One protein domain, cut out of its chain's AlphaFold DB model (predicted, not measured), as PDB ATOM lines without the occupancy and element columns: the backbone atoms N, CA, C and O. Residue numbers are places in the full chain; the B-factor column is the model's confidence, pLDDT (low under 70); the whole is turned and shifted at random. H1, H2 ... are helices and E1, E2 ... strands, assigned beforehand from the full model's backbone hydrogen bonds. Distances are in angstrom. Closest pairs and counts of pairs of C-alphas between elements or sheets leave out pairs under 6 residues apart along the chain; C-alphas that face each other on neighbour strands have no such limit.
ATOM      1  N   ASP A  86     149.968 177.438 153.159       92.00
ATOM      2  CA  ASP A  86     150.788 178.628 153.351       92.00
ATOM      3  C   ASP A  86     150.429 179.285 154.683       92.00
ATOM      4  O   ASP A  86     149.375 179.898 154.847       92.00
ATOM      5  N   VAL A  87     151.354 179.189 155.638       90.81
ATOM      6  CA  VAL A  87     151.189 179.713 156.999       90.81
ATOM      7  C   VAL A  87     150.900 181.216 157.003       90.81
ATOM      8  O   VAL A  87     150.185 181.692 157.879       90.81
ATOM      9  N   ARG A  88     151.376 181.970 156.004       92.25
ATOM     10  CA  ARG A  88     151.123 183.418 155.908       92.25
ATOM     11  C   ARG A  88     149.632 183.731 155.798       92.25
ATOM     12  O   ARG A  88     149.191 184.769 156.273       92.25
ATOM     13  N   LYS A  89     148.839 182.817 155.230       93.25
ATOM     14  CA  LYS A  89     147.392 182.994 155.040       93.25
ATOM     15  C   LYS A  89     146.579 182.839 156.324       93.25
ATOM     16  O   LYS A  89     145.396 183.184 156.300       93.25
ATOM     17  N   ILE A  90     147.187 182.367 157.414       93.81
ATOM     18  CA  ILE A  90     146.585 182.330 158.757       93.81
ATOM     19  C   ILE A  90     146.529 183.736 159.370       93.81
ATOM     20  O   ILE A  90     145.697 183.998 160.236       93.81
ATOM     21  N   PHE A  91     147.372 184.655 158.905       93.00
ATOM     22  CA  PHE A  91     147.479 186.001 159.450       93.00
ATOM     23  C   PHE A  91     146.730 187.020 158.587       93.00
ATOM     24  O   PHE A  91     146.564 186.859 157.372       93.00
ATOM     25  N   LYS A  92     146.247 188.073 159.239       91.25
ATOM     26  CA  LYS A  92     145.767 189.305 158.618       91.25
ATOM     27  C   LYS A  92     146.978 190.158 158.205       91.25
ATOM     28  O   LYS A  92     148.067 189.963 158.746       91.25
ATOM     29  N   PRO A  93     146.816 191.121 157.280       89.00
ATOM     30  CA  PRO A  93     147.907 192.010 156.871       89.00
ATOM     31  C   PRO A  93     148.595 192.742 158.034       89.00
ATOM     32  O   PRO A  93     149.787 193.012 157.961       89.00
ATOM     33  N   GLN A  94     147.856 193.024 159.110       83.25
ATOM     34  CA  GLN A  94     148.340 193.702 160.313       83.25
ATOM     35  C   GLN A  94     149.196 192.806 161.233       83.25
ATOM     36  O   GLN A  94     149.780 193.305 162.185       83.25
ATOM     37  N   GLY A  95     149.291 191.499 160.955       82.38
ATOM     38  CA  GLY A  95     150.046 190.534 161.765       82.38
ATOM     39  C   GLY A  95     149.200 189.731 162.758       82.38
ATOM     40  O   GLY A  95     149.681 188.735 163.299       82.38
ATOM     41  N   ASP A  96     147.929 190.090 162.940       87.44
ATOM     42  CA  ASP A  96     147.003 189.360 163.807       87.44
ATOM     43  C   ASP A  96     146.565 188.029 163.190       87.44
ATOM     44  O   ASP A  96     146.439 187.889 161.973       87.44
ATOM     45  N   VAL A  97     146.274 187.036 164.030       89.81
ATOM     46  CA  VAL A  97     145.712 185.756 163.573       89.81
ATOM     47  C   VAL A  97     144.265 185.973 163.125       89.81
ATOM     48  O   VAL A  97     143.471 186.589 163.841       89.81
ATOM     49  N   LYS A  98     143.912 185.438 161.955       91.31
ATOM     50  CA  LYS A  98     142.528 185.391 161.472       91.31
ATOM     51  C   LYS A  98     141.607 184.669 162.450       91.31
ATOM     52  O   LYS A  98     142.034 183.789 163.196       91.31
ATOM     53  N   GLU A  99     140.325 185.014 162.422       90.12
ATOM     54  CA  GLU A  99     139.344 184.265 163.201       90.12
ATOM     55  C   GLU A  99     139.166 182.853 162.634       90.12
ATOM     56  O   GLU A  99     139.391 182.617 161.449       90.12
ATOM     57  N   ILE A 100     138.754 181.894 163.471       89.88
ATOM     58  CA  ILE A 100     138.741 180.459 163.111       89.88
ATOM     59  C   ILE A 100     137.944 180.189 161.824       89.88
ATOM     60  O   ILE A 100     138.325 179.338 161.027       89.88
ATOM     61  N   HIS A 101     136.860 180.931 161.603       91.12
ATOM     62  CA  HIS A 101     135.997 180.797 160.427       91.12
ATOM     63  C   HIS A 101     136.547 181.492 159.166       91.12
ATOM     64  O   HIS A 101     136.043 181.253 158.073       91.12
ATOM     65  N   GLU A 102     137.563 182.347 159.305       92.69
ATOM     66  CA  GLU A 102     138.239 183.041 158.201       92.69
ATOM     67  C   GLU A 102     139.505 182.299 157.732       92.69
ATOM     68  O   GLU A 102     140.104 182.654 156.710       92.69
ATOM     69  N   ILE A 103     139.953 181.290 158.488       92.94
ATOM     70  CA  ILE A 103     141.105 180.464 158.128       92.94
ATOM     71  C   ILE A 103     140.695 179.526 156.990       92.94
ATOM     72  O   ILE A 103     139.718 178.787 157.086       92.94
ATOM     73  N   GLY A 104     141.465 179.552 155.902       92.31
ATOM     74  CA  GLY A 104     141.231 178.691 154.750       92.31
ATOM     75  C   GLY A 104     141.403 177.212 155.091       92.31
ATOM     76  O   GLY A 104     142.224 176.839 155.922       92.31
ATOM     77  N   ASP A 105     140.661 176.354 154.398       92.12
ATOM     78  CA  ASP A 105     140.659 174.901 154.595       92.12
ATOM     79  C   ASP A 105     142.053 174.247 154.677       92.12
ATOM     80  O   ASP A 105     142.262 173.318 155.456       92.12
ATOM     81  N   ALA A 106     142.998 174.681 153.835       91.62
ATOM     82  CA  ALA A 106     144.338 174.097 153.791       91.62
ATOM     83  C   ALA A 106     145.160 174.475 155.026       91.62
ATOM     84  O   ALA A 106     145.849 173.632 155.601       91.62
ATOM     85  N   GLU A 107     145.062 175.732 155.448       93.75
ATOM     86  CA  GLU A 107     145.698 176.238 156.654       93.75
ATOM     87  C   GLU A 107     145.044 175.666 157.915       93.75
ATOM     88  O   GLU A 107     145.750 175.283 158.844       93.75
ATOM     89  N   ALA A 108     143.717 175.528 157.925       92.31
ATOM     90  CA  ALA A 108     142.973 174.912 159.017       92.31
ATOM     91  C   ALA A 108     143.375 173.444 159.215       92.31
ATOM     92  O   ALA A 108     143.590 173.017 160.346       92.31
ATOM     93  N   ASP A 109     143.554 172.682 158.128       91.88
ATOM     94  CA  ASP A 109     144.048 171.301 158.198       91.88
ATOM     95  C   ASP A 109     145.470 171.203 158.785       91.88
ATOM     96  O   ASP A 109     145.836 170.153 159.312       91.88
ATOM     97  N   LEU A 110     146.286 172.260 158.677       91.88
ATOM     98  CA  LEU A 110     147.653 172.291 159.202       91.88
ATOM     99  C   LEU A 110     147.692 172.514 160.723       91.88
ATOM    100  O   LEU A 110     148.662 172.111 161.371       91.88
ATOM    101  N   ILE A 111     146.667 173.150 161.295       92.00
ATOM    102  CA  ILE A 111     146.605 173.482 162.721       92.00
ATOM    103  C   ILE A 111     146.373 172.209 163.544       92.00
ATOM    104  O   ILE A 111     145.373 171.516 163.391       92.00
ATOM    105  N   GLU A 112     147.306 171.922 164.448       90.00
ATOM    106  CA  GLU A 112     147.242 170.785 165.372       90.00
ATOM    107  C   GLU A 112     146.572 171.176 166.695       90.00
ATOM    108  O   GLU A 112     145.760 170.426 167.234       90.00
ATOM    109  N   SER A 113     146.891 172.364 167.222       88.81
ATOM    110  CA  SER A 113     146.274 172.885 168.444       88.81
ATOM    111  C   SER A 113     146.221 174.408 168.452       88.81
ATOM    112  O   SER A 113     147.178 175.060 168.027       88.81
ATOM    113  N   ILE A 114     145.160 174.963 169.036       89.88
ATOM    114  CA  ILE A 114     145.014 176.396 169.307       89.88
ATOM    115  C   ILE A 114     144.842 176.570 170.815       89.88
ATOM    116  O   ILE A 114     143.981 175.933 171.417       89.88
ATOM    117  N   GLU A 115     145.659 177.427 171.409       89.88
ATOM    118  CA  GLU A 115     145.563 177.838 172.806       89.88
ATOM    119  C   GLU A 115     145.304 179.345 172.833       89.88
ATOM    120  O   GLU A 115     146.061 180.117 172.242       89.88
ATOM    121  N   VAL A 116     144.200 179.746 173.463       89.38
ATOM    122  CA  VAL A 116     143.807 181.149 173.610       89.38
ATOM    123  C   VAL A 116     143.796 181.472 175.094       89.38
ATOM    124  O   VAL A 116     143.090 180.823 175.864       89.38
ATOM    125  N   THR A 117     144.592 182.456 175.489       87.56
ATOM    126  CA  THR A 117     144.680 182.924 176.872       87.56
ATOM    127  C   THR A 117     144.223 184.369 176.938       87.56
ATOM    128  O   THR A 117     144.726 185.207 176.192       87.56
ATOM    129  N   GLU A 118     143.274 184.655 177.824       88.38
ATOM    130  CA  GLU A 118     142.828 186.017 178.120       88.38
ATOM    131  C   GLU A 118     143.775 186.645 179.140       88.38
ATOM    132  O   GLU A 118     144.010 186.084 180.215       88.38
ATOM    133  N   ASN A 119     144.326 187.805 178.807       85.88
ATOM    134  CA  ASN A 119     145.219 188.539 179.685       85.88
ATOM    135  C   ASN A 119     144.457 189.658 180.387       85.88
ATOM    136  O   ASN A 119     143.803 190.481 179.747       85.88
ATOM    137  N   PHE A 120     144.619 189.727 181.707       84.62
ATOM    138  CA  PHE A 120     144.080 190.795 182.540       84.62
ATOM    139  C   PHE A 120     145.223 191.563 183.210       84.62
ATOM    140  O   PHE A 120     146.131 190.951 183.777       84.62
ATOM    141  N   ALA A 121     145.168 192.894 183.179       82.31
ATOM    142  CA  ALA A 121     146.047 193.769 183.953       82.31
ATOM    143  C   ALA A 121     145.262 194.359 185.110       82.31
ATOM    144  O   ALA A 121     144.042 194.496 185.066       82.31
ATOM    145  N   ARG A 122     145.987 194.756 186.155       78.75
ATOM    146  CA  ARG A 122     145.426 195.652 187.157       78.75
ATOM    147  C   ARG A 122     145.717 197.086 186.759       78.75
ATOM    148  O   ARG A 122     146.849 197.534 186.908       78.75
ATOM    149  N   VAL A 123     144.680 197.792 186.338       76.19
ATOM    150  CA  VAL A 123     144.698 199.243 186.155       76.19
ATOM    151  C   VAL A 123     143.858 199.834 187.288       76.19
ATOM    152  O   VAL A 123     142.740 199.393 187.549       76.19
ATOM    153  N   ALA A 124     144.439 200.743 188.075       77.12
ATOM    154  CA  ALA A 124     143.764 201.413 189.198       77.12
ATOM    155  C   ALA A 124     143.029 200.479 190.203       77.12
ATOM    156  O   ALA A 124     141.978 200.818 190.745       77.12
ATOM    157  N   GLY A 125     143.574 199.285 190.467       79.00
ATOM    158  CA  GLY A 125     143.017 198.332 191.440       79.00
ATOM    159  C   GLY A 125     141.844 197.480 190.937       79.00
ATOM    160  O   GLY A 125     141.361 196.629 191.687       79.00
ATOM    161  N   LYS A 126     141.420 197.641 189.678       76.06
ATOM    162  CA  LYS A 126     140.442 196.774 189.005       76.06
ATOM    163  C   LYS A 126     141.151 195.892 187.982       76.06
ATOM    164  O   LYS A 126     142.171 196.282 187.427       76.06
ATOM    165  N   ALA A 127     140.650 194.673 187.790       80.88
ATOM    166  CA  ALA A 127     141.133 193.804 186.723       80.88
ATOM    167  C   ALA A 127     140.474 194.237 185.407       80.88
ATOM    168  O   ALA A 127     139.252 194.168 185.293       80.88
ATOM    169  N   GLU A 128     141.278 194.675 184.446       81.38
ATOM    170  CA  GLU A 128     140.847 195.063 183.106       81.38
ATOM    171  C   GLU A 128     141.430 194.102 182.072       81.38
ATOM    172  O   GLU A 128     142.550 193.605 182.220       81.38
ATOM    173  N   HIS A 129     140.635 193.784 181.054       81.00
ATOM    174  CA  HIS A 129     141.020 192.866 179.989       81.00
ATOM    175  C   HIS A 129     141.938 193.583 178.991       81.00
ATOM    176  O   HIS A 129     141.515 194.532 178.343       81.00
ATOM    177  N   ILE A 130     143.179 193.110 178.858       84.75
ATOM    178  CA  ILE A 130     144.204 193.702 177.981       84.75
ATOM    179  C   ILE A 130     144.107 193.129 176.565       84.75
ATOM    180  O   ILE A 130     144.448 193.796 175.596       84.75
ATOM    181  N   GLY A 131     143.701 191.862 176.430       84.12
ATOM    182  CA  GLY A 131     143.663 191.182 175.139       84.12
ATOM    183  C   GLY A 131     143.931 189.684 175.229       84.12
ATOM    184  O   GLY A 131     143.926 189.089 176.306       84.12
ATOM    185  N   TYR A 132     144.201 189.078 174.073       84.88
ATOM    186  CA  TYR A 132     144.343 187.631 173.923       84.88
ATOM    187  C   TYR A 132     145.749 187.236 173.471       84.88
ATOM    188  O   TYR A 132     146.266 187.766 172.492       84.88
ATOM    189  N   VAL A 133     146.324 186.210 174.094       86.00
ATOM    190  CA  VAL A 133     147.475 185.484 173.543       86.00
ATOM    191  C   VAL A 133     146.949 184.274 172.784       86.00
ATOM    192  O   VAL A 133     146.360 183.372 173.376       86.00
ATOM    193  N   LYS A 134     147.161 184.253 171.465       88.12
ATOM    194  CA  LYS A 134     146.777 183.145 170.580       88.12
ATOM    195  C   LYS A 134     148.028 182.354 170.188       88.12
ATOM    196  O   LYS A 134     148.834 182.806 169.379       88.12
ATOM    197  N   LYS A 135     148.197 181.149 170.735       88.06
ATOM    198  CA  LYS A 135     149.306 180.243 170.406       88.06
ATOM    199  C   LYS A 135     148.819 179.117 169.501       88.06
ATOM    200  O   LYS A 135     147.918 178.362 169.858       88.06
ATOM    201  N   LEU A 136     149.448 178.983 168.335       89.31
ATOM    202  CA  LEU A 136     149.114 177.959 167.351       89.31
ATOM    203  C   LEU A 136     150.244 176.930 167.277       89.31
ATOM    204  O   LEU A 136     151.415 177.275 167.107       89.31
ATOM    205  N   ARG A 137     149.900 175.645 167.375       89.69
ATOM    206  CA  ARG A 137     150.801 174.552 166.986       89.69
ATOM    207  C   ARG A 137     150.401 174.065 165.610       89.69
ATOM    208  O   ARG A 137     149.228 173.789 165.362       89.69
ATOM    209  N   LEU A 138     151.386 173.977 164.727       90.94
ATOM    210  CA  LEU A 138     151.202 173.563 163.347       90.94
ATOM    211  C   LEU A 138     151.863 172.209 163.130       90.94
ATOM    212  O   LEU A 138     152.973 171.960 163.607       90.94
ATOM    213  N   THR A 139     151.216 171.375 162.327       88.19
ATOM    214  CA  THR A 139     151.810 170.128 161.859       88.19
ATOM    215  C   THR A 139     153.063 170.438 161.041       88.19
ATOM    216  O   THR A 139     153.073 171.317 160.176       88.19
ATOM    217  N   SER A 140     154.144 169.692 161.270       87.25
ATOM    218  CA  SER A 140     155.363 169.857 160.480       87.25
ATOM    219  C   SER A 140     155.134 169.442 159.024       87.25
ATOM    220  O   SER A 140     154.941 168.262 158.726       87.25
ATOM    221  N   LYS A 141     155.244 170.402 158.098       85.50
ATOM    222  CA  LYS A 141     155.135 170.182 156.644       85.50
ATOM    223  C   LYS A 141     156.070 169.076 156.141       85.50
ATOM    224  O   LYS A 141     155.695 168.286 155.281       85.50
ATOM    225  N   ARG A 142     157.269 168.966 156.734       87.75
ATOM    226  CA  ARG A 142     158.235 167.893 156.442       87.75
ATOM    227  C   ARG A 142     157.668 166.512 156.761       87.75
ATOM    228  O   ARG A 142     157.898 165.593 155.988       87.75
ATOM    229  N   SER A 143     156.952 166.369 157.878       86.88
ATOM    230  CA  SER A 143     156.346 165.089 158.264       86.88
ATOM    231  C   SER A 143     155.316 164.656 157.228       86.88
ATOM    232  O   SER A 143     155.398 163.547 156.717       86.88
ATOM    233  N   VAL A 144     154.423 165.570 156.838       88.56
ATOM    234  CA  VAL A 144     153.392 165.298 155.828       88.56
ATOM    235  C   VAL A 144     154.023 164.917 154.485       88.56
ATOM    236  O   VAL A 144     153.633 163.926 153.876       88.56
ATOM    237  N   LEU A 145     155.032 165.668 154.030       89.62
ATOM    238  CA  LEU A 145     155.737 165.381 152.777       89.62
ATOM    239  C   LEU A 145     156.499 164.053 152.820       89.62
ATOM    240  O   LEU A 145     156.519 163.336 151.822       89.62
ATOM    241  N   LYS A 146     157.093 163.709 153.965       89.00
ATOM    242  CA  LYS A 146     157.743 162.413 154.166       89.00
ATOM    243  C   LYS A 146     156.728 161.277 154.046       89.00
ATOM    244  O   LYS A 146     156.972 160.343 153.290       89.00
ATOM    245  N   ASP A 147     155.587 161.386 154.725       84.56
ATOM    246  CA  ASP A 147     154.528 160.373 154.686       84.56
ATOM    247  C   ASP A 147     153.967 160.192 153.265       84.56
ATOM    248  O   ASP A 147     153.739 159.065 152.823       84.56
ATOM    249  N   ILE A 148     153.800 161.291 152.514       87.50
ATOM    250  CA  ILE A 148     153.417 161.247 151.094       87.50
ATOM    251  C   ILE A 148     154.505 160.554 150.264       87.50
ATOM    252  O   ILE A 148     154.188 159.664 149.475       87.50
ATOM    253  N   GLY A 149     155.773 160.931 150.439       88.00
ATOM    254  CA  GLY A 149     156.900 160.346 149.713       88.00
ATOM    255  C   GLY A 149     157.051 158.845 149.964       88.00
ATOM    256  O   GLY A 149     157.252 158.088 149.018       88.00
ATOM    257  N   GLU A 150     156.873 158.392 151.207       85.12
ATOM    258  CA  GLU A 150     156.842 156.964 151.545       85.12
ATOM    259  C   GLU A 150     155.640 156.254 150.902       85.12
ATOM    260  O   GLU A 150     155.783 155.160 150.359       85.12
ATOM    261  N   ALA A 151     154.451 156.865 150.925       82.44
ATOM    262  CA  ALA A 151     153.247 156.276 150.334       82.44
ATOM    263  C   ALA A 151     153.326 156.146 148.801       82.44
ATOM    264  O   ALA A 151     152.700 155.246 148.237       82.44
ATOM    265  N   GLN A 152     154.079 157.031 148.140       83.00
ATOM    266  CA  GLN A 152     154.352 156.992 146.698       83.00
ATOM    267  C   GLN A 152     155.569 156.126 146.335       83.00
ATOM    268  O   GLN A 152     155.803 155.868 145.158       83.00
ATOM    269  N   GLY A 153     156.346 155.671 147.325       82.38
ATOM    270  CA  GLY A 153     157.576 154.909 147.102       82.38
ATOM    271  C   GLY A 153     158.766 155.750 146.626       82.38
ATOM    272  O   GLY A 153     159.723 155.199 146.097       82.38
ATOM    273  N   TRP A 154     158.722 157.075 146.795       86.38
ATOM    274  CA  TRP A 154     159.852 157.972 146.507       86.38
ATOM    275  C   TRP A 154     160.903 157.966 147.613       86.38
ATOM    276  O   TRP A 154     162.060 158.298 147.374       86.38
ATOM    277  N   LEU A 155     160.483 157.633 148.834       80.81
ATOM    278  CA  LEU A 155     161.345 157.549 150.003       80.81
ATOM    279  C   LEU A 155     161.301 156.138 150.572       80.81
ATOM    280  O   LEU A 155     160.223 155.575 150.781       80.81
ATOM    281  N   ASP A 156     162.475 155.603 150.893       78.56
ATOM    282  CA  ASP A 156     162.573 154.360 151.639       78.56
ATOM    283  C   ASP A 156     162.071 154.562 153.066       78.56
ATOM    284  O   ASP A 156     162.491 155.479 153.786       78.56
ATOM    285  N   ARG A 157     161.216 153.644 153.517       61.47
ATOM    286  CA  ARG A 157     160.806 153.585 154.916       61.47
ATOM    287  C   ARG A 157     161.988 153.129 155.768       61.47
ATOM    288  O   ARG A 157     162.199 151.937 155.974       61.47
ATOM    289  N   ASN A 168     157.934 172.574 167.040       49.75
ATOM    290  CA  ASN A 168     157.489 173.649 166.144       49.75
ATOM    291  C   ASN A 168     156.268 174.351 166.777       49.75
ATOM    292  O   ASN A 168     155.160 174.334 166.244       49.75
ATOM    293  N   SER A 169     156.446 174.950 167.957       39.38
ATOM    294  CA  SER A 169     155.501 175.968 168.426       39.38
ATOM    295  C   SER A 169     155.926 177.306 167.842       39.38
ATOM    296  O   SER A 169     157.003 177.797 168.178       39.38
ATOM    297  N   VAL A 170     155.095 177.897 166.988       49.44
ATOM    298  CA  VAL A 170     155.229 179.311 166.637       49.44
ATOM    299  C   VAL A 170     154.331 180.069 167.609       49.44
ATOM    300  O   VAL A 170     153.108 179.951 167.558       49.44
ATOM    301  N   THR A 171     154.935 180.790 168.550       41.44
ATOM    302  CA  THR A 171     154.199 181.705 169.428       41.44
ATOM    303  C   THR A 171     154.107 183.043 168.711       41.44
ATOM    304  O   THR A 171     155.137 183.655 168.441       41.44
ATOM    305  N   VAL A 172     152.894 183.485 168.391       44.84
ATOM    306  CA  VAL A 172     152.660 184.837 167.885       44.84
ATOM    307  C   VAL A 172     152.045 185.649 169.010       44.84
ATOM    308  O   VAL A 172     150.937 185.366 169.457       44.84
ATOM    309  N   ASN A 173     152.798 186.632 169.496       34.78
ATOM    310  CA  ASN A 173     152.290 187.598 170.457       34.78
ATOM    311  C   ASN A 173     151.537 188.670 169.671       34.78
ATOM    312  O   ASN A 173     152.137 189.393 168.881       34.78
TER     313      ASN A 173
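What this domain is: This is residues 86 to 157 and 168 to 173 of the 240 residues of an uncharacterized protein of Nitrospira sp (UniProt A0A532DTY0). A long, narrow hairpin of two strands, E1 and E2, and the helix H3, which carries on past the hairpin's open end, make the long axis. Near that open end a small head of two short helices, H1 and H2, with the loop of residues 91 to 104, sits to one side, and the short strand E3 runs beside E2. The printed part has 78 residues, with named elements in the order H1, H2, E1, E2, H3, E3; the class is mixed, helices and strands, and the antiparallel sheet runs E1, E2, E3. The whole is only just extended, close to loose, with a radius of gyration of the C-alphas of 17.7 A and spans of 64 by 23 by 17 A.

How they stand to each other: H1, residues 87 to 90, and H2, residues 105 to 110, only just touch, with 3 pairs of C-alphas within 8 A, the closest those of Ile 90 and Glu 107 at 6.5 A. E1, residues 111 to 123, and E2, residues 126 to 138, form an antiparallel hairpin at 163 degrees, with N 117 and O 133 within hydrogen-bond range at 2.9 A. H2 only grazes the sheet, with residues 107 to 110. H3, residues 141 to 152, is not on the sheet and touches no helix. E3, residues 169 to 172, is antiparallel to E2 at 140 degrees; C-alphas 137 and 169 face each other at 5.1 A, with no backbone N and O within hydrogen-bond range across the pair. In H2 and H3 every O i to N i+4 pair is within hydrogen-bond range; H1 is too short for such a pair.

Where its parts are: H1 begins at C-alpha 87 (151.189, 179.713, 156.999). E1 is 34.9 A long, E2 36.2 A and H3 16.5 A, ending at C-alpha 152 (154.352, 156.992, 146.698). E3 ends at C-alpha 172 (152.660, 184.837, 167.885).

The domain as a whole: The C-alphas of Ala 124 and Gly 153, the two farthest apart, are 64.2 A apart. Residues 158 to 167 are not printed, and C-alphas 157 and 168 are 23.2 A apart across the cut. The link from H1 to H2 is long. Residue 157 and residues 168 to 173 have pLDDT under 70.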